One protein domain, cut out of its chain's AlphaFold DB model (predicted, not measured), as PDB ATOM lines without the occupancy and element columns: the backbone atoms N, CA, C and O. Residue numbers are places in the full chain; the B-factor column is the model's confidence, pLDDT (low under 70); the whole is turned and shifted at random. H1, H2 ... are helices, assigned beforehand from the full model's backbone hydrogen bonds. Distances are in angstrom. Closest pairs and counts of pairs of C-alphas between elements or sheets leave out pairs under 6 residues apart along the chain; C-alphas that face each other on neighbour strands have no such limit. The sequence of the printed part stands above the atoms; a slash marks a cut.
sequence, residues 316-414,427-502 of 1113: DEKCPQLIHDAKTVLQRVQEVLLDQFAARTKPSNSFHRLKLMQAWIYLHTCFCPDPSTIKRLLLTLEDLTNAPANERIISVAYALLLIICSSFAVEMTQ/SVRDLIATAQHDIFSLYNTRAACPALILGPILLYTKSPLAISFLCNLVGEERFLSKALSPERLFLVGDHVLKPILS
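This is residues 316 to 414 and 427 to 502 of the 1113 residues of the protein "Uncharacterized protein AlNc14C52G4033" of Albugo laibachii Nc14 (UniProt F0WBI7). What is the main picture? A compact body of helices is built round H4, with H2, H3 and H6 alongside it, H8 and H10 crossing it from another side, H7 packed on those two, H9 on H2 and H8, and the tiny H5 on H10. The long H1 packs by its last turns on H2 and H3, while residues 316 to 326, of which 320 to 326 belong to H1, stick out from the body as an arm. What is it made of? The printed part has 175 residues with ten named helices, H1 to H10 in chain order, and no named strand; its class is all helix, and H1, H2, H3, H4 and H6 form an up and down bundle, each running against the one before it. How large is it? It is compact, with a radius of gyration of the C-alphas of 16.0 A, and spans 51 by 40 by 32 A.

What does the first helix meet? H1, residues 320 to 342, and H2, residues 350 to 366, form a hairpin at a shallow tilt of 29 degrees, opposite ways; H1 touches H2 with residues 337 to 341 alone, and the closest C-alphas, of Leu 337 and Leu 356, are 7.2 A apart. H1 also touches H3, residues 371 to 385, with residues 338 to 342 alone, the closest C-alphas being those of Ala 342 and Thr 380 at 6.0 A. Which helix is the hub? H4, residues 391 to 407, touches six helices, among them H2, where the closest C-alphas, of Ile 361 and Leu 400, are 5.6 A apart at a shallow tilt of 19 degrees, the same way. H3 and H4 form a hairpin and only just touch, with 3 pairs of C-alphas within 8 A; H6, residues 428 to 444, touches H4, closest at Ile 394 and Leu 442 with C-alphas 6.5 A apart. How do the later helices stand? H7, residues 449 to 461, and H8, residues 463 to 474, form a hairpin, closest at the C-alphas of Leu 458 and Ala 466, 5.2 A apart, and H8 touches H4 at a steep tilt of 46 degrees, closest at the C-alphas of Val 396 and Val 474, 5.8 A apart. H9, residues 477 to 483, touches H2, closest at the C-alphas of Thr 365 and Ala 483, 5.4 A apart, but is apart from H4. H10, residues 486 to 497, touches H4 about perpendicular, only just, at 71 degrees, the closest C-alphas being those of Ser 406 and Arg 488, 5.5 A apart, and H5, residues 409 to 412, touches H10, the closest C-alphas being those of Ala 409 and Arg 488, 5.5 A apart. Are the helix backbones complete? Every O i to N i+4 pair is within hydrogen-bond range in H1, H6 and H10, against 12 of 13 in H2 and in H4, 8 of 11 in H3, 8 of 9 in H7, 6 of 8 in H8 and 1 of 3 in H9, where 2 of 4 O i to N i+3 pairs are; H5 is too short for an O i to N i+4 pair.

Where does the first helix run? H1 goes from C-alpha 320 at (21.471, 22.277, -54.411) to C-alpha 342 at (22.168, -10.692, -55.266), 33.0 A. How long are the other long helices? H2 measures 25.1 A, H3 21.9 A, H4 25.0 A and H6 24.0 A. Where does the last helix end? H10 ends at C-alpha 497 at (-2.440, -9.427, -47.999).

How far does it reach? The two C-alphas farthest apart, of Lys 318 and Arg 446, are 52.9 A apart; without residues 316 to 326 the body spans 40 by 36 by 32 A. Is the printed part continuous? Residues 415 to 426 are not printed, and C-alphas 414 and 427 are 13.4 A apart across this cut, in the link from H5 to H6. Of the links that are printed whole, H1 to H2 is short, the others are tight and none is long. Where is confidence low? The mean pLDDT of the printed part is 79.0, and residues 316 to 330, 343 to 348, 365 to 366, 384 to 389, 414, 478 to 479 and 483 are under 70.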
ATOM      1  N   ASP A 316      14.481  26.977 -49.368       42.56
ATOM      2  CA  ASP A 316      15.769  27.575 -49.009       42.56
ATOM      3  C   ASP A 316      16.821  27.014 -49.984       42.56
ATOM      4  O   ASP A 316      17.502  26.023 -49.714       42.56
ATOM      5  N   GLU A 317      16.933  27.648 -51.155       43.53
ATOM      6  CA  GLU A 317      17.787  27.288 -52.306       43.53
ATOM      7  C   GLU A 317      19.313  27.352 -52.049       43.53
ATOM      8  O   GLU A 317      20.113  27.504 -52.971       43.53
ATOM      9  N   LYS A 318      19.791  27.264 -50.805       48.69
ATOM     10  CA  LYS A 318      21.174  27.667 -50.496       48.69
ATOM     11  C   LYS A 318      22.256  26.618 -50.796       48.69
ATOM     12  O   LYS A 318      23.420  27.002 -50.785       48.69
ATOM     13  N   CYS A 319      21.939  25.345 -51.086       54.69
ATOM     14  CA  CYS A 319      22.942  24.288 -51.373       54.69
ATOM     15  C   CYS A 319      22.432  23.116 -52.275       54.69
ATOM     16  O   CYS A 319      22.461  21.959 -51.847       54.69
ATOM     17  N   PRO A 320      22.007  23.338 -53.536       59.44
ATOM     18  CA  PRO A 320      21.471  22.277 -54.411       59.44
ATOM     19  C   PRO A 320      22.481  21.162 -54.748       59.44
ATOM     20  O   PRO A 320      22.105  19.996 -54.869       59.44
ATOM     21  N   GLN A 321      23.776  21.488 -54.833       61.66
ATOM     22  CA  GLN A 321      24.841  20.508 -55.097       61.66
ATOM     23  C   GLN A 321      24.998  19.489 -53.958       61.66
ATOM     24  O   GLN A 321      25.213  18.313 -54.217       61.66
ATOM     25  N   LEU A 322      24.834  19.923 -52.703       59.19
ATOM     26  CA  LEU A 322      24.967  19.068 -51.519       59.19
ATOM     27  C   LEU A 322      23.857  18.005 -51.469       59.19
ATOM     28  O   LEU A 322      24.100  16.852 -51.123       59.19
ATOM     29  N   ILE A 323      22.643  18.395 -51.867       62.91
ATOM     30  CA  ILE A 323      21.476  17.509 -51.954       62.91
ATOM     31  C   ILE A 323      21.661  16.495 -53.087       62.91
ATOM     32  O   ILE A 323      21.355  15.316 -52.909       62.91
ATOM     33  N   HIS A 324      22.158  16.945 -54.244       66.94
ATOM     34  CA  HIS A 324      22.448  16.062 -55.370       66.94
ATOM     35  C   HIS A 324      23.511  15.023 -54.992       66.94
ATOM     36  O   HIS A 324      23.251  13.831 -55.115       66.94
ATOM     37  N   ASP A 325      24.637  15.453 -54.416       61.50
ATOM     38  CA  ASP A 325      25.720  14.565 -53.984       61.50
ATOM     39  C   ASP A 325      25.245  13.528 -52.947       61.50
ATOM     40  O   ASP A 325      25.589  12.349 -53.046       61.50
ATOM     41  N   ALA A 326      24.409  13.926 -51.981       63.25
ATOM     42  CA  ALA A 326      23.852  13.005 -50.990       63.25
ATOM     43  C   ALA A 326      22.887  11.980 -51.603       63.25
ATOM     44  O   ALA A 326      22.950  10.801 -51.253       63.25
ATOM     45  N   LYS A 327      22.033  12.390 -52.552       68.00
ATOM     46  CA  LYS A 327      21.165  11.465 -53.299       68.00
ATOM     47  C   LYS A 327      21.983  10.459 -54.107       68.00
ATOM     48  O   LYS A 327      21.675   9.275 -54.054       68.00
ATOM     49  N   THR A 328      23.050  10.899 -54.775       69.31
ATOM     50  CA  THR A 328      23.936  10.018 -55.553       69.31
ATOM     51  C   THR A 328      24.649   9.001 -54.659       69.31
ATOM     52  O   THR A 328      24.771   7.833 -55.024       69.31
ATOM     53  N   VAL A 329      25.080   9.403 -53.456       65.56
ATOM     54  CA  VAL A 329      25.664   8.475 -52.472       65.56
ATOM     55  C   VAL A 329      24.623   7.473 -51.972       65.56
ATOM     56  O   VAL A 329      24.928   6.286 -51.912       65.56
ATOM     57  N   LEU A 330      23.395   7.901 -51.660       69.81
ATOM     58  CA  LEU A 330      22.326   6.995 -51.216       69.81
ATOM     59  C   LEU A 330      21.883   6.018 -52.310       69.81
ATOM     60  O   LEU A 330      21.673   4.845 -52.018       69.81
ATOM     61  N   GLN A 331      21.810   6.467 -53.563       74.06
ATOM     62  CA  GLN A 331      21.567   5.600 -54.719       74.06
ATOM     63  C   GLN A 331      22.692   4.578 -54.881       74.06
ATOM     64  O   GLN A 331      22.431   3.385 -55.015       74.06
ATOM     65  N   ARG A 332      23.954   5.008 -54.762       71.81
ATOM     66  CA  ARG A 332      25.088   4.081 -54.818       71.81
ATOM     67  C   ARG A 332      25.064   3.070 -53.672       71.81
ATOM     68  O   ARG A 332      25.406   1.911 -53.870       71.81
ATOM     69  N   VAL A 333      24.646   3.495 -52.484       70.44
ATOM     70  CA  VAL A 333      24.438   2.611 -51.333       70.44
ATOM     71  C   VAL A 333      23.337   1.585 -51.612       70.44
ATOM     72  O   VAL A 333      23.531   0.411 -51.310       70.44
ATOM     73  N   GLN A 334      22.215   1.991 -52.213       75.94
ATOM     74  CA  GLN A 334      21.146   1.073 -52.621       75.94
ATOM     75  C   GLN A 334      21.636   0.037 -53.632       75.94
ATOM     76  O   GLN A 334      21.390  -1.150 -53.442       75.94
ATOM     77  N   GLU A 335      22.365   0.465 -54.664       75.75
ATOM     78  CA  GLU A 335      22.959  -0.434 -55.661       75.75
ATOM     79  C   GLU A 335      23.895  -1.451 -55.010       75.75
ATOM     80  O   GLU A 335      23.789  -2.644 -55.257       75.75
ATOM     81  N   VAL A 336      24.770  -0.994 -54.115       73.44
ATOM     82  CA  VAL A 336      25.727  -1.854 -53.416       73.44
ATOM     83  C   VAL A 336      25.027  -2.845 -52.478       73.44
ATOM     84  O   VAL A 336      25.419  -4.009 -52.418       73.44
ATOM     85  N   LEU A 337      23.984  -2.416 -51.759       75.62
ATOM     86  CA  LEU A 337      23.182  -3.310 -50.921       75.62
ATOM     87  C   LEU A 337      22.398  -4.324 -51.764       75.62
ATOM     88  O   LEU A 337      22.263  -5.467 -51.333       75.62
ATOM     89  N   LEU A 338      21.900  -3.936 -52.945       77.88
ATOM     90  CA  LEU A 338      21.264  -4.848 -53.903       77.88
ATOM     91  C   LEU A 338      22.274  -5.860 -54.443       77.88
ATOM     92  O   LEU A 338      21.986  -7.052 -54.475       77.88
ATOM     93  N   ASP A 339      23.462  -5.402 -54.832       79.00
ATOM     94  CA  ASP A 339      24.520  -6.255 -55.365       79.00
ATOM     95  C   ASP A 339      25.023  -7.236 -54.300       79.00
ATOM     96  O   ASP A 339      25.296  -8.386 -54.626       79.00
ATOM     97  N   GLN A 340      25.086  -6.843 -53.023       76.25
ATOM     98  CA  GLN A 340      25.382  -7.765 -51.918       76.25
ATOM     99  C   GLN A 340      24.230  -8.725 -51.599       76.25
ATOM    100  O   GLN A 340      24.484  -9.847 -51.158       76.25
ATOM    101  N   PHE A 341      22.982  -8.310 -51.830       73.75
ATOM    102  CA  PHE A 341      21.817  -9.191 -51.732       73.75
ATOM    103  C   PHE A 341      21.848 -10.265 -52.831       73.75
ATOM    104  O   PHE A 341      21.637 -11.443 -52.553       73.75
ATOM    105  N   ALA A 342      22.148  -9.853 -54.069       72.00
ATOM    106  CA  ALA A 342      22.168 -10.692 -55.266       72.00
ATOM    107  C   ALA A 342      23.446 -11.535 -55.398       72.00
ATOM    108  O   ALA A 342      23.416 -12.649 -55.930       72.00
ATOM    109  N   ALA A 343      24.586 -11.026 -54.921       69.62
ATOM    110  CA  ALA A 343      25.810 -11.798 -54.807       69.62
ATOM    111  C   ALA A 343      25.503 -12.967 -53.882       69.62
ATOM    112  O   ALA A 343      25.257 -12.764 -52.699       69.62
ATOM    113  N   ARG A 344      25.479 -14.183 -54.446       59.00
ATOM    114  CA  ARG A 344      25.156 -15.444 -53.766       59.00
ATOM    115  C   ARG A 344      26.036 -15.618 -52.531       59.00
ATOM    116  O   ARG A 344      27.063 -16.297 -52.565       59.00
ATOM    117  N   THR A 345      25.643 -14.990 -51.430       53.72
ATOM    118  CA  THR A 345      26.273 -15.171 -50.135       53.72
ATOM    119  C   THR A 345      26.150 -16.651 -49.853       53.72
ATOM    120  O   THR A 345      25.047 -17.208 -49.932       53.72
ATOM    121  N   LYS A 346      27.291 -17.310 -49.610       57.47
ATOM    122  CA  LYS A 346      27.317 -18.730 -49.248       57.47
ATOM    123  C   LYS A 346      26.181 -18.973 -48.242       57.47
ATOM    124  O   LYS A 346      26.047 -18.174 -47.311       57.47
ATOM    125  N   PRO A 347      25.367 -20.031 -48.406       53.97
ATOM    126  CA  PRO A 347      24.190 -20.294 -47.566       53.97
ATOM    127  C   PRO A 347      24.494 -20.377 -46.055       53.97
ATOM    128  O   PRO A 347      23.580 -20.423 -45.242       53.97
ATOM    129  N   SER A 348      25.770 -20.348 -45.664       54.56
ATOM    130  CA  SER A 348      26.278 -20.419 -44.301       54.56
ATOM    131  C   SER A 348      26.247 -19.116 -43.479       54.56
ATOM    132  O   SER A 348      26.601 -19.192 -42.308       54.56
ATOM    133  N   ASN A 349      25.870 -17.937 -44.008       72.88
ATOM    134  CA  ASN A 349      25.887 -16.683 -43.219       72.88
ATOM    135  C   ASN A 349      24.504 -16.011 -43.060       72.88
ATOM    136  O   ASN A 349      24.236 -14.929 -43.585       72.88
ATOM    137  N   SER A 350      23.615 -16.675 -42.317       74.56
ATOM    138  CA  SER A 350      22.253 -16.222 -41.980       74.56
ATOM    139  C   SER A 350      22.217 -14.871 -41.246       74.56
ATOM    140  O   SER A 350      21.342 -14.045 -41.508       74.56
ATOM    141  N   PHE A 351      23.194 -14.609 -40.374       76.94
ATOM    142  CA  PHE A 351      23.316 -13.351 -39.635       76.94
ATOM    143  C   PHE A 351      23.575 -12.154 -40.560       76.94
ATOM    144  O   PHE A 351      22.899 -11.133 -40.453       76.94
ATOM    145  N   HIS A 352      24.489 -12.302 -41.522       76.88
ATOM    146  CA  HIS A 352      24.788 -11.248 -42.491       76.88
ATOM    147  C   HIS A 352      23.561 -10.884 -43.342       76.88
ATOM    148  O   HIS A 352      23.256  -9.706 -43.517       76.88
ATOM    149  N   ARG A 353      22.787 -11.885 -43.789       77.88
ATOM    150  CA  ARG A 353      21.524 -11.654 -44.516       77.88
ATOM    151  C   ARG A 353      20.508 -10.885 -43.669       77.88
ATOM    152  O   ARG A 353      19.903  -9.936 -44.159       77.88
ATOM    153  N   LEU A 354      20.345 -11.257 -42.397       81.00
ATOM    154  CA  LEU A 354      19.459 -10.556 -41.463       81.00
ATOM    155  C   LEU A 354      19.843  -9.075 -41.319       81.00
ATOM    156  O   LEU A 354      18.978  -8.204 -41.414       81.00
ATOM    157  N   LYS A 355      21.135  -8.785 -41.128       78.25
ATOM    158  CA  LYS A 355      21.653  -7.413 -41.016       78.25
ATOM    159  C   LYS A 355      21.444  -6.609 -42.289       78.25
ATOM    160  O   LYS A 355      21.054  -5.447 -42.222       78.25
ATOM    161  N   LEU A 356      21.630  -7.243 -43.439       78.94
ATOM    162  CA  LEU A 356      21.424  -6.610 -44.730       78.94
ATOM    163  C   LEU A 356      19.940  -6.272 -44.974       78.94
ATOM    164  O   LEU A 356      19.634  -5.175 -45.434       78.94
ATOM    165  N   MET A 357      19.004  -7.138 -44.567       83.31
ATOM    166  CA  MET A 357      17.567  -6.821 -44.582       83.31
ATOM    167  C   MET A 357      17.200  -5.689 -43.613       83.31
ATOM    168  O   MET A 357      16.435  -4.803 -43.979       83.31
ATOM    169  N   GLN A 358      17.763  -5.668 -42.401       80.94
ATOM    170  CA  GLN A 358      17.556  -4.560 -41.457       80.94
ATOM    171  C   GLN A 358      18.080  -3.226 -42.014       80.94
ATOM    172  O   GLN A 358      17.409  -2.202 -41.875       80.94
ATOM    173  N   ALA A 359      19.233  -3.239 -42.689       77.31
ATOM    174  CA  ALA A 359      19.787  -2.068 -43.365       77.31
ATOM    175  C   ALA A 359      18.871  -1.575 -44.497       77.31
ATOM    176  O   ALA A 359      18.634  -0.372 -44.615       77.31
ATOM    177  N   TRP A 360      18.296  -2.498 -45.279       82.62
ATOM    178  CA  TRP A 360      17.288  -2.185 -46.295       82.62
ATOM    179  C   TRP A 360      16.033  -1.555 -45.702       82.62
ATOM    180  O   TRP A 360      15.593  -0.518 -46.189       82.62
ATOM    181  N   ILE A 361      15.487  -2.139 -44.632       82.19
ATOM    182  CA  ILE A 361      14.324  -1.596 -43.921       82.19
ATOM    183  C   ILE A 361      14.607  -0.161 -43.469       82.19
ATOM    184  O   ILE A 361      13.822   0.744 -43.746       82.19
ATOM    185  N   TYR A 362      15.753   0.059 -42.823       75.94
ATOM    186  CA  TYR A 362      16.151   1.378 -42.350       75.94
ATOM    187  C   TYR A 362      16.267   2.385 -43.496       75.94
ATOM    188  O   TYR A 362      15.673   3.462 -43.450       75.94
ATOM    189  N   LEU A 363      16.978   2.028 -44.564       76.06
ATOM    190  CA  LEU A 363      17.177   2.929 -45.689       76.06
ATOM    191  C   LEU A 363      15.856   3.249 -46.402       76.06
ATOM    192  O   LEU A 363      15.605   4.408 -46.714       76.06
ATOM    193  N   HIS A 364      14.975   2.262 -46.564       76.81
ATOM    194  CA  HIS A 364      13.672   2.424 -47.209       76.81
ATOM    195  C   HIS A 364      12.709   3.312 -46.408       76.81
ATOM    196  O   HIS A 364      11.916   4.053 -46.988       76.81
ATOM    197  N   THR A 365      12.778   3.280 -45.073       68.56
ATOM    198  CA  THR A 365      11.948   4.155 -44.223       68.56
ATOM    199  C   THR A 365      12.279   5.636 -44.375       68.56
ATOM    200  O   THR A 365      11.446   6.493 -44.081       68.56
ATOM    201  N   CYS A 366      13.485   5.951 -44.836       66.44
ATOM    202  CA  CYS A 366      13.962   7.319 -44.919       66.44
ATOM    203  C   CYS A 366      14.174   7.779 -46.373       66.44
ATOM    204  O   CYS A 366      14.034   8.962 -46.654       66.44
ATOM    205  N   PHE A 367      14.452   6.878 -47.315       70.06
ATOM    206  CA  PHE A 367      14.656   7.187 -48.728       70.06
ATOM    207  C   PHE A 367      13.974   6.126 -49.601       70.06
ATOM    208  O   PHE A 367      14.422   4.981 -49.668       70.06
ATOM    209  N   CYS A 368      12.874   6.507 -50.258       70.81
ATOM    210  CA  CYS A 368      12.094   5.590 -51.084       70.81
ATOM    211  C   CYS A 368      12.875   5.229 -52.366       70.81
ATOM    212  O   CYS A 368      13.207   6.144 -53.128       70.81
ATOM    213  N   PRO A 369      13.197   3.946 -52.610       74.69
ATOM    214  CA  PRO A 369      13.821   3.511 -53.856       74.69
ATOM    215  C   PRO A 369      12.899   3.730 -55.058       74.69
ATOM    216  O   PRO A 369      11.675   3.769 -54.936       74.69
ATOM    217  N   ASP A 370      13.495   3.851 -56.241       77.31
ATOM    218  CA  ASP A 370      12.739   3.900 -57.487       77.31
ATOM    219  C   ASP A 370      12.067   2.540 -57.793       77.31
ATOM    220  O   ASP A 370      12.538   1.489 -57.337       77.31
ATOM    221  N   PRO A 371      10.988   2.515 -58.600       75.25
ATOM    222  CA  PRO A 371      10.250   1.285 -58.899       75.25
ATOM    223  C   PRO A 371      11.098   0.162 -59.514       75.25
ATOM    224  O   PRO A 371      10.786  -1.015 -59.328       75.25
ATOM    225  N   SER A 372      12.175   0.492 -60.238       79.25
ATOM    226  CA  SER A 372      13.048  -0.513 -60.855       79.25
ATOM    227  C   SER A 372      13.954  -1.188 -59.821       79.25
ATOM    228  O   SER A 372      14.105  -2.413 -59.842       79.25
ATOM    229  N   THR A 373      14.456  -0.418 -58.854       81.25
ATOM    230  CA  THR A 373      15.182  -0.907 -57.674       81.25
ATOM    231  C   THR A 373      14.275  -1.761 -56.789       81.25
ATOM    232  O   THR A 373      14.690  -2.840 -56.368       81.25
ATOM    233  N   ILE A 374      13.013  -1.356 -56.580       82.25
ATOM    234  CA  ILE A 374      12.012  -2.167 -55.860       82.25
ATOM    235  C   ILE A 374      11.785  -3.502 -56.573       82.25
ATOM    236  O   ILE A 374      11.849  -4.551 -55.937       82.25
ATOM    237  N   LYS A 375      11.574  -3.487 -57.896       81.12
ATOM    238  CA  LYS A 375      11.374  -4.715 -58.677       81.12
ATOM    239  C   LYS A 375      12.570  -5.662 -58.562       81.12
ATOM    240  O   LYS A 375      12.377  -6.858 -58.375       81.12
ATOM    241  N   ARG A 376      13.801  -5.142 -58.651       81.50
ATOM    242  CA  ARG A 376      15.018  -5.952 -58.466       81.50
ATOM    243  C   ARG A 376      15.113  -6.515 -57.050       81.50
ATOM    244  O   ARG A 376      15.457  -7.682 -56.917       81.50
ATOM    245  N   LEU A 377      14.768  -5.731 -56.025       83.12
ATOM    246  CA  LEU A 377      14.764  -6.187 -54.633       83.12
ATOM    247  C   LEU A 377      13.769  -7.336 -54.410       83.12
ATOM    248  O   LEU A 377      14.143  -8.346 -53.821       83.12
ATOM    249  N   LEU A 378      12.539  -7.209 -54.919       82.81
ATOM    250  CA  LEU A 378      11.519  -8.265 -54.852       82.81
ATOM    251  C   LEU A 378      12.010  -9.558 -55.524       82.81
ATOM    252  O   LEU A 378      12.060 -10.603 -54.886       82.81
ATOM    253  N   LEU A 379      12.540  -9.460 -56.750       81.19
ATOM    254  CA  LEU A 379      13.117 -10.612 -57.456       81.19
ATOM    255  C   LEU A 379      14.281 -11.267 -56.690       81.19
ATOM    256  O   LEU A 379      14.445 -12.479 -56.730       81.19
ATOM    257  N   THR A 380      15.092 -10.490 -55.964       79.44
ATOM    258  CA  THR A 380      16.162 -11.056 -55.124       79.44
ATOM    259  C   THR A 380      15.659 -11.681 -53.817       79.44
ATOM    260  O   THR A 380      16.358 -12.511 -53.237       79.44
ATOM    261  N   LEU A 381      14.466 -11.311 -53.336       78.06
ATOM    262  CA  LEU A 381      13.842 -11.922 -52.156       78.06
ATOM    263  C   LEU A 381      13.264 -13.309 -52.468       78.06
ATOM    264  O   LEU A 381      13.246 -14.156 -51.573       78.06
ATOM    265  N   GLU A 382      12.879 -13.575 -53.718       74.44
ATOM    266  CA  GLU A 382      12.434 -14.896 -54.185       74.44
ATOM    267  C   GLU A 382      13.479 -15.987 -53.866       74.44
ATOM    268  O   GLU A 382      13.144 -17.048 -53.331       74.44
ATOM    269  N   ASP A 383      14.771 -15.687 -54.041       71.50
ATOM    270  CA  ASP A 383      15.883 -16.597 -53.727       71.50
ATOM    271  C   ASP A 383      15.963 -16.994 -52.238       71.50
ATOM    272  O   ASP A 383      16.492 -18.061 -51.905       71.50
ATOM    273  N   LEU A 384      15.427 -16.179 -51.315       68.12
ATOM    274  CA  LEU A 384      15.378 -16.523 -49.887       68.12
ATOM    275  C   LEU A 384      14.357 -17.618 -49.579       68.12
ATOM    276  O   LEU A 384      14.543 -18.351 -48.609       68.12
ATOM    277  N   THR A 385      13.298 -17.731 -50.382       65.94
ATOM    278  CA  THR A 385      12.212 -18.701 -50.162       65.94
ATOM    279  C   THR A 385      12.631 -20.127 -50.525       65.94
ATOM    280  O   THR A 385      12.136 -21.090 -49.943       65.94
ATOM    281  N   ASN A 386      13.618 -20.257 -51.417       68.38
ATOM    282  CA  ASN A 386      14.137 -21.533 -51.902       68.38
ATOM    283  C   ASN A 386      15.194 -22.170 -50.974       68.38
ATOM    284  O   ASN A 386      15.572 -23.325 -51.172       68.38
ATOM    285  N   ALA A 387      15.684 -21.447 -49.960       66.94
ATOM    286  CA  ALA A 387      16.675 -21.942 -49.001       66.94
ATOM    287  C   ALA A 387      16.034 -22.233 -47.628       66.94
ATOM    288  O   ALA A 387      15.148 -21.490 -47.208       66.94
ATOM    289  N   PRO A 388      16.493 -23.253 -46.870       62.22
ATOM    290  CA  PRO A 388      16.039 -23.475 -45.497       62.22
ATOM    291  C   PRO A 388      16.474 -22.295 -44.615       62.22
ATOM    292  O   PRO A 388      17.623 -22.211 -44.175       62.22
ATOM    293  N   ALA A 389      15.571 -21.340 -44.409       67.75
ATOM    294  CA  ALA A 389      15.836 -20.105 -43.686       67.75
ATOM    295  C   ALA A 389      15.325 -20.171 -42.238       67.75
ATOM    296  O   ALA A 389      14.326 -20.816 -41.929       67.75
ATOM    297  N   ASN A 390      16.025 -19.475 -41.340       83.44
ATOM    298  CA  ASN A 390      15.621 -19.291 -39.944       83.44
ATOM    299  C   ASN A 390      14.312 -18.471 -39.869       83.44
ATOM    300  O   ASN A 390      14.157 -17.499 -40.613       83.44
ATOM    301  N   GLU A 391      13.413 -18.806 -38.939       86.25
ATOM    302  CA  GLU A 391      12.182 -18.063 -38.618       86.25
ATOM    303  C   GLU A 391      12.406 -16.544 -38.527       86.25
ATOM    304  O   GLU A 391      11.617 -15.755 -39.057       86.25
ATOM    305  N   ARG A 392      13.514 -16.107 -37.912       87.25
ATOM    306  CA  ARG A 392      13.820 -14.675 -37.768       87.25
ATOM    307  C   ARG A 392      14.095 -13.999 -39.112       87.25
ATOM    308  O   ARG A 392      13.702 -12.852 -39.300       87.25
ATOM    309  N   ILE A 393      14.744 -14.699 -40.043       87.94
ATOM    310  CA  ILE A 393      15.009 -14.187 -41.393       87.94
ATOM    311  C   ILE A 393      13.699 -14.009 -42.151       87.94
ATOM    312  O   ILE A 393      13.472 -12.944 -42.714       87.94
ATOM    313  N   ILE A 394      12.828 -15.016 -42.119       88.62
ATOM    314  CA  ILE A 394      11.539 -14.977 -42.819       88.62
ATOM    315  C   ILE A 394      10.644 -13.884 -42.225       88.62
ATOM    316  O   ILE A 394      10.018 -13.132 -42.967       88.62
ATOM    317  N   SER A 395      10.649 -13.725 -40.901       89.56
ATOM    318  CA  SER A 395       9.913 -12.660 -40.209       89.56
ATOM    319  C   SER A 395      10.384 -11.252 -40.602       89.56
ATOM    320  O   SER A 395       9.564 -10.360 -40.816       89.56
ATOM    321  N   VAL A 396      11.700 -11.034 -40.716       89.50
ATOM    322  CA  VAL A 396      12.262  -9.737 -41.137       89.50
ATOM    323  C   VAL A 396      12.075  -9.503 -42.637       89.50
ATOM    324  O   VAL A 396      11.782  -8.376 -43.028       89.50
ATOM    325  N   ALA A 397      12.164 -10.542 -43.470       89.75
ATOM    326  CA  ALA A 397      11.832 -10.462 -44.892       89.75
ATOM    327  C   ALA A 397      10.359 -10.071 -45.094       89.75
ATOM    328  O   ALA A 397      10.060  -9.179 -45.884       89.75
ATOM    329  N   TYR A 398       9.449 -10.662 -44.314       91.00
ATOM    330  CA  TYR A 398       8.038 -10.287 -44.301       91.00
ATOM    331  C   TYR A 398       7.841  -8.815 -43.901       91.00
ATOM    332  O   TYR A 398       7.140  -8.078 -44.592       91.00
ATOM    333  N   ALA A 399       8.509  -8.351 -42.839       90.25
ATOM    334  CA  ALA A 399       8.465  -6.943 -42.444       90.25
ATOM    335  C   ALA A 399       9.002  -6.012 -43.549       90.25
ATOM    336  O   ALA A 399       8.376  -4.997 -43.845       90.25
ATOM    337  N   LEU A 400      10.115  -6.372 -44.197       90.12
ATOM    338  CA  LEU A 400      10.676  -5.627 -45.325       90.12
ATOM    339  C   LEU A 400       9.678  -5.532 -46.487       90.12
ATOM    340  O   LEU A 400       9.460  -4.435 -46.992       90.12
ATOM    341  N   LEU A 401       9.020  -6.634 -46.862       89.50
ATOM    342  CA  LEU A 401       8.004  -6.645 -47.921       89.50
ATOM    343  C   LEU A 401       6.818  -5.735 -47.600       89.50
ATOM    344  O   LEU A 401       6.378  -4.985 -48.469       89.50
ATOM    345  N   LEU A 402       6.323  -5.741 -46.360       89.88
ATOM    346  CA  LEU A 402       5.236  -4.845 -45.954       89.88
ATOM    347  C   LEU A 402       5.646  -3.371 -46.015       89.88
ATOM    348  O   LEU A 402       4.858  -2.526 -46.443       89.88
ATOM    349  N   ILE A 403       6.883  -3.060 -45.624       88.75
ATOM    350  CA  ILE A 403       7.430  -1.700 -45.672       88.75
ATOM    351  C   ILE A 403       7.623  -1.249 -47.122       88.75
ATOM    352  O   ILE A 403       7.257  -0.120 -47.455       88.75
ATOM    353  N   ILE A 404       8.109  -2.135 -47.994       87.88
ATOM    354  CA  ILE A 404       8.185  -1.903 -49.439       87.88
ATOM    355  C   ILE A 404       6.787  -1.633 -50.001       87.88
ATOM    356  O   ILE A 404       6.572  -0.606 -50.629       87.88
ATOM    357  N   CYS A 405       5.802  -2.479 -49.701       87.38
ATOM    358  CA  CYS A 405       4.423  -2.277 -50.154       87.38
ATOM    359  C   CYS A 405       3.821  -0.956 -49.652       87.38
ATOM    360  O   CYS A 405       3.020  -0.329 -50.344       87.38
ATOM    361  N   SER A 406       4.219  -0.501 -48.461       87.44
ATOM    362  CA  SER A 406       3.710   0.741 -47.879       87.44
ATOM    363  C   SER A 406       4.140   2.002 -48.637       87.44
ATOM    364  O   SER A 406       3.446   3.019 -48.541       87.44
ATOM    365  N   SER A 407       5.239   1.969 -49.408       82.62
ATOM    366  CA  SER A 407       5.695   3.149 -50.158       82.62
ATOM    367  C   SER A 407       4.856   3.446 -51.395       82.62
ATOM    368  O   SER A 407       4.680   4.619 -51.715       82.62
ATOM    369  N   PHE A 408       4.277   2.423 -52.026       81.94
ATOM    370  CA  PHE A 408       3.374   2.568 -53.176       81.94
ATOM    371  C   PHE A 408       1.895   2.341 -52.820       81.94
ATOM    372  O   PHE A 408       1.033   2.312 -53.694       81.94
ATOM    373  N   ALA A 409       1.558   2.251 -51.528       82.88
ATOM    374  CA  ALA A 409       0.192   2.036 -51.041       82.88
ATOM    375  C   ALA A 409      -0.828   3.076 -51.552       82.88
ATOM    376  O   ALA A 409      -1.967   2.733 -51.855       82.88
ATOM    377  N   VAL A 410      -0.426   4.346 -51.686       78.62
ATOM    378  CA  VAL A 410      -1.302   5.418 -52.203       78.62
ATOM    379  C   VAL A 410      -1.678   5.163 -53.666       78.62
ATOM    380  O   VAL A 410      -2.831   5.349 -54.053       78.62
ATOM    381  N   GLU A 411      -0.729   4.673 -54.460       79.06
ATOM    382  CA  GLU A 411      -0.904   4.378 -55.886       79.06
ATOM    383  C   GLU A 411      -1.813   3.157 -56.103       79.06
ATOM    384  O   GLU A 411      -2.527   3.100 -57.102       79.06
ATOM    385  N   MET A 412      -1.887   2.233 -55.131       77.31
ATOM    386  CA  MET A 412      -2.812   1.084 -55.164       77.31
ATOM    387  C   MET A 412      -4.293   1.505 -55.215       77.31
ATOM    388  O   MET A 412      -5.115   0.791 -55.787       77.31
ATOM    389  N   THR A 413      -4.641   2.660 -54.635       74.81
ATOM    390  CA  THR A 413      -6.038   3.125 -54.500       74.81
ATOM    391  C   THR A 413      -6.551   3.960 -55.672       74.81
ATOM    392  O   THR A 413      -7.745   4.252 -55.728       74.81
ATOM    393  N   GLN A 414      -5.689   4.343 -56.623       69.44
ATOM    394  CA  GLN A 414      -6.051   5.209 -57.753       69.44
ATOM    395  C   GLN A 414      -6.018   4.464 -59.100       69.44
ATOM    396  O   GLN A 414      -5.210   4.794 -59.968       69.44
ATOM    397  N   SER A 427       3.411  -0.742 -64.264       70.31
ATOM    398  CA  SER A 427       4.438  -1.037 -63.242       70.31
ATOM    399  C   SER A 427       3.894  -1.440 -61.860       70.31
ATOM    400  O   SER A 427       4.375  -2.407 -61.277       70.31
ATOM    401  N   VAL A 428       2.872  -0.758 -61.329       74.62
ATOM    402  CA  VAL A 428       2.411  -0.975 -59.940       74.62
ATOM    403  C   VAL A 428       1.645  -2.289 -59.775       74.62
ATOM    404  O   VAL A 428       1.825  -2.985 -58.781       74.62
ATOM    405  N   ARG A 429       0.826  -2.684 -60.760       78.56
ATOM    406  CA  ARG A 429       0.096  -3.964 -60.714       78.56
ATOM    407  C   ARG A 429       1.051  -5.161 -60.742       78.56
ATOM    408  O   ARG A 429       0.846  -6.104 -59.984       78.56
ATOM    409  N   ASP A 430       2.102  -5.090 -61.555       81.88
ATOM    410  CA  ASP A 430       3.151  -6.112 -61.617       81.88
ATOM    411  C   ASP A 430       3.930  -6.186 -60.295       81.88
ATOM    412  O   ASP A 430       4.221  -7.279 -59.812       81.88
ATOM    413  N   LEU A 431       4.218  -5.038 -59.669       81.94
ATOM    414  CA  LEU A 431       4.841  -4.977 -58.342       81.94
ATOM    415  C   LEU A 431       3.943  -5.582 -57.256       81.94
ATOM    416  O   LEU A 431       4.437  -6.348 -56.433       81.94
ATOM    417  N   ILE A 432       2.635  -5.296 -57.273       85.19
ATOM    418  CA  ILE A 432       1.665  -5.916 -56.358       85.19
ATOM    419  C   ILE A 432       1.641  -7.431 -56.570       85.19
ATOM    420  O   ILE A 432       1.741  -8.169 -55.597       85.19
ATOM    421  N   ALA A 433       1.545  -7.903 -57.816       86.44
ATOM    422  CA  ALA A 433       1.522  -9.333 -58.120       86.44
ATOM    423  C   ALA A 433       2.815 -10.039 -57.675       86.44
ATOM    424  O   ALA A 433       2.754 -11.129 -57.110       86.44
ATOM    425  N   THR A 434       3.972  -9.395 -57.863       86.31
ATOM    426  CA  THR A 434       5.274  -9.914 -57.409       86.31
ATOM    427  C   THR A 434       5.334  -9.960 -55.882       86.31
ATOM    428  O   THR A 434       5.621 -11.005 -55.314       86.31
ATOM    429  N   ALA A 435       4.950  -8.879 -55.194       86.44
ATOM    430  CA  ALA A 435       4.908  -8.853 -53.733       86.44
ATOM    431  C   ALA A 435       3.926  -9.889 -53.161       86.44
ATOM    432  O   ALA A 435       4.212 -10.521 -52.145       86.44
ATOM    433  N   GLN A 436       2.780 -10.099 -53.817       89.69
ATOM    434  CA  GLN A 436       1.832 -11.141 -53.433       89.69
ATOM    435  C   GLN A 436       2.435 -12.540 -53.593       89.69
ATOM    436  O   GLN A 436       2.280 -13.380 -52.707       89.69
ATOM    437  N   HIS A 437       3.146 -12.778 -54.697       89.69
ATOM    438  CA  HIS A 437       3.868 -14.022 -54.925       89.69
ATOM    439  C   HIS A 437       4.940 -14.254 -53.850       89.69
ATOM    440  O   HIS A 437       4.945 -15.310 -53.226       89.69
ATOM    441  N   ASP A 438       5.768 -13.251 -53.551       87.06
ATOM    442  CA  ASP A 438       6.846 -13.353 -52.562       87.06
ATOM    443  C   ASP A 438       6.313 -13.598 -51.145       87.06
ATOM    444  O   ASP A 438       6.823 -14.455 -50.421       87.06
ATOM    445  N   ILE A 439       5.247 -12.895 -50.743       87.94
ATOM    446  CA  ILE A 439       4.591 -13.110 -49.445       87.94
ATOM    447  C   ILE A 439       3.998 -14.519 -49.370       87.94
ATOM    448  O   ILE A 439       4.138 -15.187 -48.343       87.94
ATOM    449  N   PHE A 440       3.365 -14.996 -50.444       88.19
ATOM    450  CA  PHE A 440       2.842 -16.359 -50.506       88.19
ATOM    451  C   PHE A 440       3.964 -17.407 -50.434       88.19
ATOM    452  O   PHE A 440       3.837 -18.402 -49.718       88.19
ATOM    453  N   SER A 441       5.089 -17.165 -51.102       86.69
ATOM    454  CA  SER A 441       6.268 -18.030 -51.058       86.69
ATOM    455  C   SER A 441       6.899 -18.061 -49.662       86.69
ATOM    456  O   SER A 441       7.157 -19.147 -49.141       86.69
ATOM    457  N   LEU A 442       7.041 -16.912 -48.984       86.56
ATOM    458  CA  LEU A 442       7.463 -16.859 -47.576       86.56
ATOM    459  C   LEU A 442       6.484 -17.602 -46.664       86.56
ATOM    460  O   LEU A 442       6.906 -18.351 -45.786       86.56
ATOM    461  N   TYR A 443       5.182 -17.440 -46.885       85.81
ATOM    462  CA  TYR A 443       4.151 -18.148 -46.137       85.81
ATOM    463  C   TYR A 443       4.257 -19.677 -46.294       85.81
ATOM    464  O   TYR A 443       4.171 -20.410 -45.303       85.81
ATOM    465  N   ASN A 444       4.545 -20.167 -47.502       86.19
ATOM    466  CA  ASN A 444       4.702 -21.596 -47.783       86.19
ATOM    467  C   ASN A 444       5.923 -22.237 -47.109       86.19
ATOM    468  O   ASN A 444       5.918 -23.450 -46.903       86.19
ATOM    469  N   THR A 445       6.928 -21.456 -46.692       83.38
ATOM    470  CA  THR A 445       8.069 -21.983 -45.915       83.38
ATOM    471  C   THR A 445       7.670 -22.497 -44.528       83.38
ATOM    472  O   THR A 445       8.430 -23.237 -43.907       83.38
ATOM    473  N   ARG A 446       6.493 -22.098 -44.018       83.75
ATOM    474  CA  ARG A 446       5.931 -22.432 -42.694       83.75
ATOM    475  C   ARG A 446       6.751 -22.010 -41.468       83.75
ATOM    476  O   ARG A 446       6.184 -21.989 -40.381       83.75
ATOM    477  N   ALA A 447       8.012 -21.605 -41.609       80.25
ATOM    478  CA  ALA A 447       8.904 -21.399 -40.468       80.25
ATOM    479  C   ALA A 447       8.556 -20.185 -39.583       80.25
ATOM    480  O   ALA A 447       8.895 -20.200 -38.412       80.25
ATOM    481  N   ALA A 448       7.875 -19.158 -40.109       83.44
ATOM    482  CA  ALA A 448       7.432 -17.974 -39.348       83.44
ATOM    483  C   ALA A 448       5.915 -17.735 -39.446       83.44
ATOM    484  O   ALA A 448       5.428 -16.605 -39.353       83.44
ATOM    485  N   CYS A 449       5.151 -18.805 -39.686       85.44
ATOM    486  CA  CYS A 449       3.727 -18.728 -40.008       85.44
ATOM    487  C   CYS A 449       2.894 -17.916 -38.984       85.44
ATOM    488  O   CYS A 449       2.103 -17.083 -39.427       85.44
ATOM    489  N   PRO A 450       3.099 -18.029 -37.651       88.81
ATOM    490  CA  PRO A 450       2.366 -17.213 -36.680       88.81
ATOM    491  C   PRO A 450       2.566 -15.702 -36.862       88.81
ATOM    492  O   PRO A 450       1.597 -14.945 -36.823       88.81
ATOM    493  N   ALA A 451       3.795 -15.249 -37.130       87.50
ATOM    494  CA  ALA A 451       4.079 -13.836 -37.388       87.50
ATOM    495  C   ALA A 451       3.429 -13.359 -38.700       87.50
ATOM    496  O   ALA A 451       2.859 -12.265 -38.755       87.50
ATOM    497  N   LEU A 452       3.456 -14.203 -39.737       90.00
ATOM    498  CA  LEU A 452       2.835 -13.913 -41.031       90.00
ATOM    499  C   LEU A 452       1.301 -13.887 -40.974       90.00
ATOM    500  O   LEU A 452       0.704 -13.217 -41.805       90.00
ATOM    501  N   ILE A 453       0.659 -14.562 -40.011       91.44
ATOM    502  CA  ILE A 453      -0.799 -14.480 -39.792       91.44
ATOM    503  C   ILE A 453      -1.173 -13.336 -38.841       91.44
ATOM    504  O   ILE A 453      -2.195 -12.678 -39.042       91.44
ATOM    505  N   LEU A 454      -0.347 -13.035 -37.835       91.31
ATOM    506  CA  LEU A 454      -0.613 -11.925 -36.917       91.31
ATOM    507  C   LEU A 454      -0.571 -10.567 -37.630       91.31
ATOM    508  O   LEU A 454      -1.407  -9.707 -37.356       91.31
ATOM    509  N   GLY A 455       0.369 -10.382 -38.563       89.50
ATOM    510  CA  GLY A 455       0.498  -9.153 -39.349       89.50
ATOM    511  C   GLY A 455      -0.800  -8.738 -40.064       89.50
ATOM    512  O   GLY A 455      -1.295  -7.648 -39.786       89.50
ATOM    513  N   PRO A 456      -1.386  -9.578 -40.939       90.06
ATOM    514  CA  PRO A 456      -2.646  -9.289 -41.617       90.06
ATOM    515  C   PRO A 456      -3.792  -9.005 -40.646       90.06
ATOM    516  O   PRO A 456      -4.494  -8.020 -40.841       90.06
ATOM    517  N   ILE A 457      -3.943  -9.785 -39.565       90.31
ATOM    518  CA  ILE A 457      -4.993  -9.541 -38.558       90.31
ATOM    519  C   ILE A 457      -4.867  -8.125 -37.985       90.31
ATOM    520  O   ILE A 457      -5.846  -7.382 -37.943       90.31
ATOM    521  N   LEU A 458      -3.654  -7.719 -37.592       90.19
ATOM    522  CA  LEU A 458      -3.415  -6.371 -37.075       90.19
ATOM    523  C   LEU A 458      -3.668  -5.301 -38.139       90.19
ATOM    524  O   LEU A 458      -4.243  -4.267 -37.821       90.19
ATOM    525  N   LEU A 459      -3.279  -5.539 -39.389       88.31
ATOM    526  CA  LEU A 459      -3.497  -4.589 -40.479       88.31
ATOM    527  C   LEU A 459      -4.982  -4.422 -40.823       88.31
ATOM    528  O   LEU A 459      -5.391  -3.311 -41.143       88.31
ATOM    529  N   TYR A 460      -5.794  -5.477 -40.701       85.81
ATOM    530  CA  TYR A 460      -7.234  -5.423 -40.968       85.81
ATOM    531  C   TYR A 460      -8.021  -4.730 -39.868       85.81
ATOM    532  O   TYR A 460      -8.980  -4.024 -40.173       85.81
ATOM    533  N   THR A 461      -7.644  -4.936 -38.604       82.81
ATOM    534  CA  THR A 461      -8.509  -4.530 -37.489       82.81
ATOM    535  C   THR A 461      -7.927  -3.405 -36.647       82.81
ATOM    536  O   THR A 461      -8.671  -2.554 -36.161       82.81
ATOM    537  N   LYS A 462      -6.596  -3.347 -36.485       85.88
ATOM    538  CA  LYS A 462      -5.905  -2.383 -35.611       85.88
ATOM    539  C   LYS A 462      -4.541  -1.967 -36.173       85.88
ATOM    540  O   LYS A 462      -3.512  -2.179 -35.529       85.88
ATOM    541  N   SER A 463      -4.538  -1.316 -37.340       84.06
ATOM    542  CA  SER A 463      -3.313  -0.893 -38.047       84.06
ATOM    543  C   SER A 463      -2.264  -0.163 -37.175       84.06
ATOM    544  O   SER A 463      -1.076  -0.458 -37.312       84.06
ATOM    545  N   PRO A 464      -2.624   0.698 -36.193       85.38
ATOM    546  CA  PRO A 464      -1.627   1.301 -35.302       85.38
ATOM    547  C   PRO A 464      -0.796   0.279 -34.506       85.38
ATOM    548  O   PRO A 464       0.399   0.476 -34.308       85.38
ATOM    549  N   LEU A 465      -1.396  -0.845 -34.095       86.31
ATOM    550  CA  LEU A 465      -0.687  -1.921 -33.391       86.31
ATOM    551  C   LEU A 465       0.227  -2.723 -34.326       86.31
ATOM    552  O   LEU A 465       1.195  -3.328 -33.861       86.31
ATOM    553  N   ALA A 466      -0.047  -2.715 -35.636       87.06
ATOM    554  CA  ALA A 466       0.819  -3.344 -36.627       87.06
ATOM    555  C   ALA A 466       2.197  -2.668 -36.679       87.06
ATOM    556  O   ALA A 466       3.192  -3.350 -36.894       87.06
ATOM    557  N   ILE A 467       2.285  -1.359 -36.404       88.69
ATOM    558  CA  ILE A 467       3.567  -0.644 -36.329       88.69
ATOM    559  C   ILE A 467       4.420  -1.204 -35.190       88.69
ATOM    560  O   ILE A 467       5.552  -1.614 -35.429       88.69
ATOM    561  N   SER A 468       3.876  -1.297 -33.971       88.12
ATOM    562  CA  SER A 468       4.593  -1.877 -32.825       88.12
ATOM    563  C   SER A 468       5.006  -3.329 -33.085       88.12
ATOM    564  O   SER A 468       6.113  -3.737 -32.737       88.12
ATOM    565  N   PHE A 469       4.150  -4.106 -33.753       89.62
ATOM    566  CA  PHE A 469       4.476  -5.465 -34.178       89.62
ATOM    567  C   PHE A 469       5.654  -5.505 -35.167       89.62
ATOM    568  O   PHE A 469       6.605  -6.255 -34.949       89.62
ATOM    569  N   LEU A 470       5.643  -4.665 -36.206       89.38
ATOM    570  CA  LEU A 470       6.741  -4.557 -37.173       89.38
ATOM    571  C   LEU A 470       8.042  -4.093 -36.505       89.38
ATOM    572  O   LEU A 470       9.098  -4.665 -36.771       89.38
ATOM    573  N   CYS A 471       7.972  -3.128 -35.584       87.12
ATOM    574  CA  CYS A 471       9.115  -2.699 -34.777       87.12
ATOM    575  C   CYS A 471       9.747  -3.874 -34.018       87.12
ATOM    576  O   CYS A 471      10.968  -4.034 -34.051       87.12
ATOM    577  N   ASN A 472       8.932  -4.736 -33.401       87.00
ATOM    578  CA  ASN A 472       9.398  -5.913 -32.662       87.00
ATOM    579  C   ASN A 472       9.973  -7.005 -33.587       87.00
ATOM    580  O   ASN A 472      10.990  -7.636 -33.269       87.00
ATOM    581  N   LEU A 473       9.371  -7.210 -34.765       86.88
ATOM    582  CA  LEU A 473       9.905  -8.129 -35.775       86.88
ATOM    583  C   LEU A 473      11.267  -7.682 -36.302       86.88
ATOM    584  O   LEU A 473      12.122  -8.523 -36.557       86.88
ATOM    585  N   VAL A 474      11.496  -6.378 -36.441       85.44
ATOM    586  CA  VAL A 474      12.775  -5.841 -36.922       85.44
ATOM    587  C   VAL A 474      13.792  -5.725 -35.785       85.44
ATOM    588  O   VAL A 474      14.965  -6.040 -35.987       85.44
ATOM    589  N   GLY A 475      13.344  -5.385 -34.575       80.06
ATOM    590  CA  GLY A 475      14.181  -5.100 -33.406       80.06
ATOM    591  C   GLY A 475      14.610  -3.632 -33.289       80.06
ATOM    592  O   GLY A 475      15.626  -3.367 -32.657       80.06
ATOM    593  N   GLU A 476      13.883  -2.694 -33.914       72.19
ATOM    594  CA  GLU A 476      14.186  -1.251 -33.882       72.19
ATOM    595  C   GLU A 476      12.910  -0.388 -33.845       72.19
ATOM    596  O   GLU A 476      12.202  -0.256 -34.840       72.19
ATOM    597  N   GLU A 477      12.615   0.248 -32.708       72.88
ATOM    598  CA  GLU A 477      11.343   0.966 -32.490       72.88
ATOM    599  C   GLU A 477      11.378   2.449 -32.901       72.88
ATOM    600  O   GLU A 477      10.408   3.000 -33.434       72.88
ATOM    601  N   ARG A 478      12.516   3.119 -32.679       67.62
ATOM    602  CA  ARG A 478      12.634   4.589 -32.776       67.62
ATOM    603  C   ARG A 478      12.420   5.144 -34.185       67.62
ATOM    604  O   ARG A 478      12.060   6.314 -34.332       67.62
ATOM    605  N   PHE A 479      12.700   4.335 -35.202       66.81
ATOM    606  CA  PHE A 479      12.750   4.769 -36.600       66.81
ATOM    607  C   PHE A 479      11.486   4.376 -37.362       66.81
ATOM    608  O   PHE A 479      10.874   5.217 -38.021       66.81
ATOM    609  N   LEU A 480      11.046   3.126 -37.206       72.25
ATOM    610  CA  LEU A 480       9.876   2.588 -37.899       72.25
ATOM    611  C   LEU A 480       8.584   3.316 -37.519       72.25
ATOM    612  O   LEU A 480       7.770   3.610 -38.391       72.25
ATOM    613  N   SER A 481       8.444   3.699 -36.248       76.94
ATOM    614  CA  SER A 481       7.288   4.454 -35.747       76.94
ATOM    615  C   SER A 481       7.118   5.844 -36.372       76.94
ATOM    616  O   SER A 481       6.005   6.358 -36.411       76.94
ATOM    617  N   LYS A 482       8.197   6.461 -36.878       70.62
ATOM    618  CA  LYS A 482       8.147   7.786 -37.522       70.62
ATOM    619  C   LYS A 482       7.892   7.721 -39.023       70.62
ATOM    620  O   LYS A 482       7.403   8.693 -39.591       70.62
ATOM    621  N   ALA A 483       8.284   6.623 -39.661       69.19
ATOM    622  CA  ALA A 483       8.243   6.481 -41.111       69.19
ATOM    623  C   ALA A 483       6.980   5.781 -41.619       69.19
ATOM    624  O   ALA A 483       6.522   6.063 -42.727       69.19
ATOM    625  N   LEU A 484       6.417   4.866 -40.826       80.50
ATOM    626  CA  LEU A 484       5.224   4.117 -41.198       80.50
ATOM    627  C   LEU A 484       3.965   4.858 -40.760       80.50
ATOM    628  O   LEU A 484       3.831   5.247 -39.603       80.50
ATOM    629  N   SER A 485       3.027   5.018 -41.693       83.69
ATOM    630  CA  SER A 485       1.701   5.563 -41.407       83.69
ATOM    631  C   SER A 485       0.689   4.412 -41.303       83.69
ATOM    632  O   SER A 485       0.687   3.529 -42.174       83.69
ATOM    633  N   PRO A 486      -0.175   4.381 -40.267       86.62
ATOM    634  CA  PRO A 486      -1.200   3.346 -40.131       86.62
ATOM    635  C   PRO A 486      -2.139   3.270 -41.344       86.62
ATOM    636  O   PRO A 486      -2.590   2.189 -41.716       86.62
ATOM    637  N   GLU A 487      -2.417   4.400 -41.996       86.69
ATOM    638  CA  GLU A 487      -3.318   4.468 -43.149       86.69
ATOM    639  C   GLU A 487      -2.731   3.733 -44.357       86.69
ATOM    640  O   GLU A 487      -3.426   2.965 -45.017       86.69
ATOM    641  N   ARG A 488      -1.430   3.908 -44.624       87.12
ATOM    642  CA  ARG A 488      -0.743   3.212 -45.725       87.12
ATOM    643  C   ARG A 488      -0.655   1.716 -45.471       87.12
ATOM    644  O   ARG A 488      -0.863   0.923 -46.381       87.12
ATOM    645  N   LEU A 489      -0.374   1.333 -44.230       87.50
ATOM    646  CA  LEU A 489      -0.306  -0.066 -43.825       87.50
ATOM    647  C   LEU A 489      -1.665  -0.775 -43.966       87.50
ATOM    648  O   LEU A 489      -1.708  -1.912 -44.432       87.50
ATOM    649  N   PHE A 490      -2.772  -0.095 -43.662       87.88
ATOM    650  CA  PHE A 490      -4.115  -0.634 -43.894       87.88
ATOM    651  C   PHE A 490      -4.355  -0.968 -45.379       87.88
ATOM    652  O   PHE A 490      -4.840  -2.053 -45.693       87.88
ATOM    653  N   LEU A 491      -3.942  -0.082 -46.297       88.75
ATOM    654  CA  LEU A 491      -4.058  -0.306 -47.746       88.75
ATOM    655  C   LEU A 491      -3.229  -1.505 -48.225       88.75
ATOM    656  O   LEU A 491      -3.693  -2.278 -49.062       88.75
ATOM    657  N   VAL A 492      -2.027  -1.695 -47.666       88.38
ATOM    658  CA  VAL A 492      -1.215  -2.898 -47.919       88.38
ATOM    659  C   VAL A 492      -1.958  -4.148 -47.454       88.38
ATOM    660  O   VAL A 492      -2.003  -5.145 -48.176       88.38
ATOM    661  N   GLY A 493      -2.586  -4.091 -46.280       88.31
ATOM    662  CA  GLY A 493      -3.474  -5.147 -45.811       88.31
ATOM    663  C   GLY A 493      -4.543  -5.491 -46.851       88.31
ATOM    664  O   GLY A 493      -4.620  -6.637 -47.302       88.31
ATOM    665  N   ASP A 494      -5.351  -4.509 -47.244       86.94
ATOM    666  CA  ASP A 494      -6.543  -4.740 -48.067       86.94
ATOM    667  C   ASP A 494      -6.218  -5.168 -49.510       86.94
ATOM    668  O   ASP A 494      -6.868  -6.069 -50.041       86.94
ATOM    669  N   HIS A 495      -5.183  -4.594 -50.134       87.38
ATOM    670  CA  HIS A 495      -4.851  -4.863 -51.540       87.38
ATOM    671  C   HIS A 495      -3.785  -5.947 -51.752       87.38
ATOM    672  O   HIS A 495      -3.808  -6.627 -52.779       87.38
ATOM    673  N   VAL A 496      -2.851  -6.133 -50.812       88.38
ATOM    674  CA  VAL A 496      -1.747  -7.100 -50.963       88.38
ATOM    675  C   VAL A 496      -2.018  -8.369 -50.166       88.38
ATOM    676  O   VAL A 496      -1.968  -9.459 -50.726       88.38
ATOM    677  N   LEU A 497      -2.339  -8.254 -48.875       90.50
ATOM    678  CA  LEU A 497      -2.440  -9.427 -47.999       90.50
ATOM    679  C   LEU A 497      -3.778 -10.151 -48.113       90.50
ATOM    680  O   LEU A 497      -3.799 -11.377 -48.120       90.50
ATOM    681  N   LYS A 498      -4.895  -9.424 -48.209       89.25
ATOM    682  CA  LYS A 498      -6.249 -10.011 -48.183       89.25
ATOM    683  C   LYS A 498      -6.528 -11.014 -49.312       89.25
ATOM    684  O   LYS A 498      -7.196 -12.012 -49.033       89.25
ATOM    685  N   PRO A 499      -6.006 -10.831 -50.545       88.81
ATOM    686  CA  PRO A 499      -6.104 -11.845 -51.599       88.81
ATOM    687  C   PRO A 499      -5.376 -13.161 -51.283       88.81
ATOM    688  O   PRO A 499      -5.755 -14.202 -51.814       88.81
ATOM    689  N   ILE A 500      -4.347 -13.127 -50.432       87.25
ATOM    690  CA  ILE A 500      -3.507 -14.285 -50.088       87.25
ATOM    691  C   ILE A 500      -3.997 -14.941 -48.792       87.25
ATOM    692  O   ILE A 500      -4.180 -16.153 -48.714       87.25
ATOM    693  N   LEU A 501      -4.205 -14.123 -47.759       88.56
ATOM    694  CA  LEU A 501      -4.502 -14.517 -46.387       88.56
ATOM    695  C   LEU A 501      -5.910 -14.046 -46.021       88.56
ATOM    696  O   LEU A 501      -6.112 -13.100 -45.261       88.56
ATOM    697  N   SER A 502      -6.905 -14.733 -46.578       88.88
ATOM    698  CA  SER A 502      -8.303 -14.527 -46.200       88.88
ATOM    699  C   SER A 502      -8.554 -14.929 -44.741       88.88
ATOM    700  O   SER A 502      -7.849 -15.780 -44.194       88.88
TER     701      SER A 502